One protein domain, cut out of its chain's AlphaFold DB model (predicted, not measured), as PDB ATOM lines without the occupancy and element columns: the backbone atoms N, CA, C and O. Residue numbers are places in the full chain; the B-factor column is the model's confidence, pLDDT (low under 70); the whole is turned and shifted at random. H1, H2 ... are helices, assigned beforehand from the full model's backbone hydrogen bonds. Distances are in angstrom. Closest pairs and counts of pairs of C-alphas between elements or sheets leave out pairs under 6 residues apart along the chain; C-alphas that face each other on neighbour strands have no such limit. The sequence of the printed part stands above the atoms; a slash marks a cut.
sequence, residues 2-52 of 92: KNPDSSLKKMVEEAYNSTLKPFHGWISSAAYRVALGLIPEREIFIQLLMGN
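Overview. This is residues 2 to 52 of the 92 residues of the protein "GLTP domain-containing protein" of Aegilops tauschii subsp. strangulata (UniProt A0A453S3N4). Two helices, H1 and H2, run opposite ways as a loose, widely spaced pair that comes close where H1 begins and H2 ends. Past the last residue of H2, a tight link of four residues leads into a shorter helix, H3, set crosswise to H1. The printed part has 51 residues with three named helices, in the order H1, H2, H3, no named strand, and is all helix. It is loose, with a radius of gyration of the C-alphas of 12.6 A, and elongated, spanning 37 by 23 by 16 A.

Arrangement. H1, residues 8 to 18, and H2, residues 26 to 37, form a helical hairpin at a shallow tilt of 19 degrees, opposite ways. They only just touch, with 3 pairs of C-alphas within 8 A, and H2 does so with residue 36 alone; the closest C-alphas, of Lys 9 and Leu 36, are 6.5 A apart. H3, residues 42 to 50, is close to H1 but not clearly touching, the closest C-alphas, of Leu 8 and Arg 42, being 5.4 A apart, and about perpendicular at 83 degrees. H2 and H3 are apart. Every O i to N i+4 pair is within hydrogen-bond range in H1 and H3, and 7 of 8 in H2.

Along the chain. H1 begins at C-alpha 8 (-6.630, -0.345, -26.626) and is 15.5 A long. H2 is 17.2 A long. H3 ends at C-alpha 50 (-13.027, -5.097, -12.790).

Size, cuts and confidence. The C-alphas farthest apart, of Trp 26 and Asn 52, are 38.7 A apart. The printed part has no cut; the H1 to H2 link is short and the H2 to H3 link tight. Residues 2 to 6 have pLDDT under 70.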
ATOM      1  N   LYS A   2      -4.678 -11.838 -31.529       48.44
ATOM      2  CA  LYS A   2      -4.235 -10.437 -31.641       48.44
ATOM      3  C   LYS A   2      -3.030 -10.227 -30.725       48.44
ATOM      4  O   LYS A   2      -2.957 -10.841 -29.665       48.44
ATOM      5  N   ASN A   3      -2.090  -9.397 -31.170       49.38
ATOM      6  CA  ASN A   3      -0.872  -9.093 -30.433       49.38
ATOM      7  C   ASN A   3      -1.245  -8.507 -29.050       49.38
ATOM      8  O   ASN A   3      -1.958  -7.493 -29.033       49.38
ATOM      9  N   PRO A   4      -0.821  -9.113 -27.923       55.88
ATOM     10  CA  PRO A   4      -1.064  -8.564 -26.587       55.88
ATOM     11  C   PRO A   4      -0.514  -7.138 -26.423       55.88
ATOM     12  O   PRO A   4      -1.039  -6.386 -25.608       55.88
ATOM     13  N   ASP A   5       0.433  -6.731 -27.277       55.59
ATOM     14  CA  ASP A   5       1.018  -5.385 -27.302       55.59
ATOM     15  C   ASP A   5       0.199  -4.355 -28.102       55.59
ATOM     16  O   ASP A   5       0.620  -3.209 -28.286       55.59
ATOM     17  N   SER A   6      -0.961  -4.730 -28.655       67.81
ATOM     18  CA  SER A   6      -1.796  -3.758 -29.368       67.81
ATOM     19  C   SER A   6      -2.475  -2.797 -28.389       67.81
ATOM     20  O   SER A   6      -3.138  -3.208 -27.440       67.81
ATOM     21  N   SER A   7      -2.322  -1.490 -28.622       87.50
ATOM     22  CA  SER A   7      -2.954  -0.480 -27.771       87.50
ATOM     23  C   SER A   7      -4.483  -0.589 -27.830       87.50
ATOM     24  O   SER A   7      -5.059  -0.843 -28.893       87.50
ATOM     25  N   LEU A   8      -5.161  -0.344 -26.702       93.38
ATOM     26  CA  LEU A   8      -6.630  -0.345 -26.626       93.38
ATOM     27  C   LEU A   8      -7.255   0.592 -27.674       93.38
ATOM     28  O   LEU A   8      -8.234   0.234 -28.322       93.38
ATOM     29  N   LYS A   9      -6.627   1.751 -27.915       93.69
ATOM     30  CA  LYS A   9      -7.017   2.695 -28.975       93.69
ATOM     31  C   LYS A   9      -7.057   2.036 -30.352       93.69
ATOM     32  O   LYS A   9      -8.038   2.206 -31.069       93.69
ATOM     33  N   LYS A  10      -6.038   1.246 -30.704       94.19
ATOM     34  CA  LYS A  10      -5.998   0.526 -31.982       94.19
ATOM     35  C   LYS A  10      -7.099  -0.529 -32.067       94.19
ATOM     36  O   LYS A  10      -7.751  -0.635 -33.099       94.19
ATOM     37  N   MET A  11      -7.348  -1.276 -30.988       94.88
ATOM     38  CA  MET A  11      -8.436  -2.263 -30.966       94.88
ATOM     39  C   MET A  11      -9.811  -1.608 -31.153       94.88
ATOM     40  O   MET A  11     -10.630  -2.117 -31.918       94.88
ATOM     41  N   VAL A  12     -10.050  -0.475 -30.485       95.88
ATOM     42  CA  VAL A  12     -11.296   0.296 -30.610       95.88
ATOM     43  C   VAL A  12     -11.436   0.877 -32.015       95.88
ATOM     44  O   VAL A  12     -12.520   0.824 -32.589       95.88
ATOM     45  N   GLU A  13     -10.344   1.358 -32.607       96.31
ATOM     46  CA  GLU A  13     -10.340   1.862 -33.978       96.31
ATOM     47  C   GLU A  13     -10.623   0.781 -35.017       96.31
ATOM     48  O   GLU A  13     -11.447   0.992 -35.908       96.31
ATOM     49  N   GLU A  14     -10.016  -0.395 -34.881       96.81
ATOM     50  CA  GLU A  14     -10.323  -1.545 -35.730       96.81
ATOM     51  C   GLU A  14     -11.801  -1.945 -35.623       96.81
ATOM     52  O   GLU A  14     -12.456  -2.130 -36.649       96.81
ATOM     53  N   ALA A  15     -12.337  -2.032 -34.399       96.88
ATOM     54  CA  ALA A  15     -13.735  -2.383 -34.163       96.88
ATOM     55  C   ALA A  15     -14.699  -1.331 -34.731       96.88
ATOM     56  O   ALA A  15     -15.673  -1.676 -35.396       96.88
ATOM     57  N   TYR A  16     -14.420  -0.042 -34.525       97.00
ATOM     58  CA  TYR A  16     -15.231   1.047 -35.065       97.00
ATOM     59  C   TYR A  16     -15.261   1.036 -36.597       97.00
ATOM     60  O   TYR A  16     -16.328   1.171 -37.201       97.00
ATOM     61  N   ASN A  17     -14.097   0.851 -37.228       96.56
ATOM     62  CA  ASN A  17     -13.975   0.858 -38.682       96.56
ATOM     63  C   ASN A  17     -14.705  -0.317 -39.341       96.56
ATOM     64  O   ASN A  17     -15.284  -0.133 -40.412       96.56
ATOM     65  N   SER A  18     -14.701  -1.498 -38.717       95.81
ATOM     66  CA  SER A  18     -15.384  -2.679 -39.254       95.81
ATOM     67  C   SER A  18     -16.889  -2.709 -38.978       95.81
ATOM     68  O   SER A  18     -17.600  -3.428 -39.674       95.81
ATOM     69  N   THR A  19     -17.381  -1.944 -37.994       93.81
ATOM     70  CA  THR A  19     -18.787  -1.998 -37.558       93.81
ATOM     71  C   THR A  19     -19.538  -0.693 -37.808       93.81
ATOM     72  O   THR A  19     -20.360  -0.629 -38.712       93.81
ATOM     73  N   LEU A  20     -19.272   0.367 -37.046       94.25
ATOM     74  CA  LEU A  20     -20.092   1.584 -37.036       94.25
ATOM     75  C   LEU A  20     -19.746   2.570 -38.156       94.25
ATOM     76  O   LEU A  20     -20.623   3.275 -38.661       94.25
ATOM     77  N   LYS A  21     -18.475   2.635 -38.568       94.38
ATOM     78  CA  LYS A  21     -17.990   3.636 -39.529       94.38
ATOM     79  C   LYS A  21     -18.787   3.693 -40.845       94.38
ATOM     80  O   LYS A  21     -19.066   4.815 -41.272       94.38
ATOM     81  N   PRO A  22     -19.183   2.575 -41.488       92.06
ATOM     82  CA  PRO A  22     -19.971   2.612 -42.728       92.06
ATOM     83  C   PRO A  22     -21.359   3.258 -42.576       92.06
ATOM     84  O   PRO A  22     -21.923   3.755 -43.557       92.06
ATOM     85  N   PHE A  23     -21.899   3.269 -41.355       91.19
ATOM     86  CA  PHE A  23     -23.243   3.760 -41.037       91.19
ATOM     87  C   PHE A  23     -23.238   5.157 -40.403       91.19
ATOM     88  O   PHE A  23     -24.284   5.795 -40.315       91.19
ATOM     89  N   HIS A  24     -22.068   5.656 -39.993       92.06
ATOM     90  CA  HIS A  24     -21.890   6.987 -39.420       92.06
ATOM     91  C   HIS A  24     -21.629   8.055 -40.489       92.06
ATOM     92  O   HIS A  24     -20.671   7.974 -41.261       92.06
ATOM     93  N   GLY A  25     -22.423   9.129 -40.459       90.81
ATOM     94  CA  GLY A  25     -22.138  10.361 -41.194       90.81
ATOM     95  C   GLY A  25     -20.882  11.093 -40.694       90.81
ATOM     96  O   GLY A  25     -20.185  10.653 -39.770       90.81
ATOM     97  N   TRP A  26     -20.579  12.243 -41.304       93.00
ATOM     98  CA  TRP A  26     -19.377  13.021 -40.978       93.00
ATOM     99  C   TRP A  26     -19.377  13.541 -39.533       93.00
ATOM    100  O   TRP A  26     -18.320  13.551 -38.907       93.00
ATOM    101  N   ILE A  27     -20.550  13.890 -38.987       94.06
ATOM    102  CA  ILE A  27     -20.705  14.395 -37.615       94.06
ATOM    103  C   ILE A  27     -20.326  13.306 -36.606       94.06
ATOM    104  O   ILE A  27     -19.386  13.481 -35.834       94.06
ATOM    105  N   SER A  28     -20.983  12.144 -36.663       95.12
ATOM    106  CA  SER A  28     -20.697  11.019 -35.761       95.12
ATOM    107  C   SER A  28     -19.266  10.509 -35.921       95.12
ATOM    108  O   SER A  28     -18.603  10.175 -34.941       95.12
ATOM    109  N   SER A  29     -18.742  10.519 -37.149       94.69
ATOM    110  CA  SER A  29     -17.340  10.190 -37.412       94.69
ATOM    111  C   SER A  29     -16.352  11.179 -36.789       94.69
ATOM    112  O   SER A  29     -15.288  10.761 -36.334       94.69
ATOM    113  N   ALA A  30     -16.667  12.476 -36.782       96.19
ATOM    114  CA  ALA A  30     -15.840  13.491 -36.139       96.19
ATOM    115  C   ALA A  30     -15.900  13.367 -34.609       96.19
ATOM    116  O   ALA A  30     -14.854  13.378 -33.962       96.19
ATOM    117  N   ALA A  31     -17.093  13.150 -34.047       96.75
ATOM    118  CA  ALA A  31     -17.277  12.907 -32.617       96.75
ATOM    119  C   ALA A  31     -16.508  11.664 -32.141       96.75
ATOM    120  O   ALA A  31     -15.797  11.727 -31.140       96.75
ATOM    121  N   TYR A  32     -16.556  10.565 -32.905       96.19
ATOM    122  CA  TYR A  32     -15.757   9.367 -32.637       96.19
ATOM    123  C   TYR A  32     -14.254   9.679 -32.537       96.19
ATOM    124  O   TYR A  32     -13.593   9.211 -31.615       96.19
ATOM    125  N   ARG A  33     -13.702  10.498 -33.446       95.88
ATOM    126  CA  ARG A  33     -12.270  10.855 -33.408       95.88
ATOM    127  C   ARG A  33     -11.891  11.602 -32.131       95.88
ATOM    128  O   ARG A  33     -10.794  11.391 -31.624       95.88
ATOM    129  N   VAL A  34     -12.783  12.450 -31.618       97.25
ATOM    130  CA  VAL A  34     -12.593  13.114 -30.321       97.25
ATOM    131  C   VAL A  34     -12.636  12.080 -29.194       97.25
ATOM    132  O   VAL A  34     -11.720  12.043 -28.375       97.25
ATOM    133  N   ALA A  35     -13.630  11.186 -29.194       96.94
ATOM    134  CA  ALA A  35     -13.780  10.137 -28.183       96.94
ATOM    135  C   ALA A  35     -12.593   9.154 -28.147       96.94
ATOM    136  O   ALA A  35     -12.149   8.772 -27.067       96.94
ATOM    137  N   LEU A  36     -12.016   8.804 -29.303       95.75
ATOM    138  CA  LEU A  36     -10.823   7.953 -29.405       95.75
ATOM    139  C   LEU A  36      -9.619   8.541 -28.643       95.75
ATOM    140  O   LEU A  36      -8.816   7.805 -28.067       95.75
ATOM    141  N   GLY A  37      -9.509   9.873 -28.607       92.25
ATOM    142  CA  GLY A  37      -8.479  10.578 -27.843       92.25
ATOM    143  C   GLY A  37      -8.612  10.403 -26.327       92.25
ATOM    144  O   GLY A  37      -7.597  10.443 -25.633       92.25
ATOM    145  N   LEU A  38      -9.831  10.154 -25.837       94.69
ATOM    146  CA  LEU A  38     -10.176  10.040 -24.415       94.69
ATOM    147  C   LEU A  38     -10.037   8.614 -23.861       94.69
ATOM    148  O   LEU A  38     -10.234   8.402 -22.668       94.69
ATOM    149  N   ILE A  39      -9.721   7.632 -24.708       93.56
ATOM    150  CA  ILE A  39      -9.562   6.240 -24.276       93.56
ATOM    151  C   ILE A  39      -8.318   6.119 -23.378       93.56
ATOM    152  O   ILE A  39      -7.237   6.542 -23.814       93.56
ATOM    153  N   PRO A  40      -8.446   5.543 -22.167       93.12
ATOM    154  CA  PRO A  40      -7.332   5.383 -21.230       93.12
ATOM    155  C   PRO A  40      -6.359   4.275 -21.670       93.12
ATOM    156  O   PRO A  40      -6.600   3.570 -22.658       93.12
ATOM    157  N   GLU A  41      -5.254   4.091 -20.939       91.31
ATOM    158  CA  GLU A  41      -4.428   2.889 -21.090       91.31
ATOM    159  C   GLU A  41      -5.245   1.614 -20.829       91.31
ATOM    160  O   GLU A  41      -6.226   1.608 -20.079       91.31
ATOM    161  N   ARG A  42      -4.831   0.510 -21.460       89.94
ATOM    162  CA  ARG A  42      -5.537  -0.776 -21.392       89.94
ATOM    163  C   ARG A  42      -5.656  -1.274 -19.952       89.94
ATOM    164  O   ARG A  42      -6.698  -1.796 -19.570       89.94
ATOM    165  N   GLU A  43      -4.605  -1.091 -19.167       87.94
ATOM    166  CA  GLU A  43      -4.520  -1.514 -17.774       87.94
ATOM    167  C   GLU A  43      -5.524  -0.739 -16.913       87.94
ATOM    168  O   GLU A  43      -6.270  -1.350 -16.154       87.94
ATOM    169  N   ILE A  44      -5.618   0.584 -17.101       90.69
ATOM    170  CA  ILE A  44      -6.603   1.430 -16.411       90.69
ATOM    171  C   ILE A  44      -8.025   1.041 -16.826       90.69
ATOM    172  O   ILE A  44      -8.903   0.919 -15.979       90.69
ATOM    173  N   PHE A  45      -8.261   0.809 -18.121       91.50
ATOM    174  CA  PHE A  45      -9.567   0.371 -18.614       91.50
ATOM    175  C   PHE A  45     -10.020  -0.944 -17.968       91.50
ATOM    176  O   PHE A  45     -11.152  -1.040 -17.503       91.50
ATOM    177  N   ILE A  46      -9.131  -1.941 -17.904       88.81
ATOM    178  CA  ILE A  46      -9.424  -3.235 -17.276       88.81
ATOM    179  C   ILE A  46      -9.694  -3.053 -15.779       88.81
ATOM    180  O   ILE A  46     -10.689  -3.575 -15.293       88.81
ATOM    181  N   GLN A  47      -8.887  -2.263 -15.067       88.00
ATOM    182  CA  GLN A  47      -9.117  -1.974 -13.645       88.00
ATOM    183  C   GLN A  47     -10.481  -1.311 -13.397       88.00
ATOM    184  O   GLN A  47     -11.193  -1.698 -12.474       88.00
ATOM    185  N   LEU A  48     -10.879  -0.352 -14.244       90.69
ATOM    186  CA  LEU A  48     -12.194   0.292 -14.153       90.69
ATOM    187  C   LEU A  48     -13.345  -0.702 -14.363       90.69
ATOM    188  O   LEU A  48     -14.367  -0.586 -13.691       90.69
ATOM    189  N   LEU A  49     -13.189  -1.663 -15.279       89.12
ATOM    190  CA  LEU A  49     -14.199  -2.692 -15.540       89.12
ATOM    191  C   LEU A  49     -14.255  -3.768 -14.454       89.12
ATOM    192  O   LEU A  49     -15.343  -4.220 -14.112       89.12
ATOM    193  N   MET A  50     -13.103  -4.165 -13.913       86.94
ATOM    194  CA  MET A  50     -13.027  -5.097 -12.790       86.94
ATOM    195  C   MET A  50     -13.682  -4.508 -11.535       86.94
ATOM    196  O   MET A  50     -14.248  -5.242 -10.727       86.94
ATOM    197  N   GLY A  51     -13.639  -3.183 -11.362       82.38
ATOM    198  CA  GLY A  51     -14.198  -2.522 -10.187       82.38
ATOM    199  C   GLY A  51     -13.542  -3.048  -8.909       82.38
ATOM    200  O   GLY A  51     -12.334  -2.931  -8.738       82.38
ATOM    201  N   ASN A  52     -14.340  -3.646  -8.019       72.94
ATOM    202  CA  ASN A  52     -13.848  -4.261  -6.780       72.94
ATOM    203  C   ASN A  52     -13.537  -5.767  -6.919       72.94
ATOM    204  O   ASN A  52     -13.212  -6.399  -5.911       72.94
TER     205      ASN A  52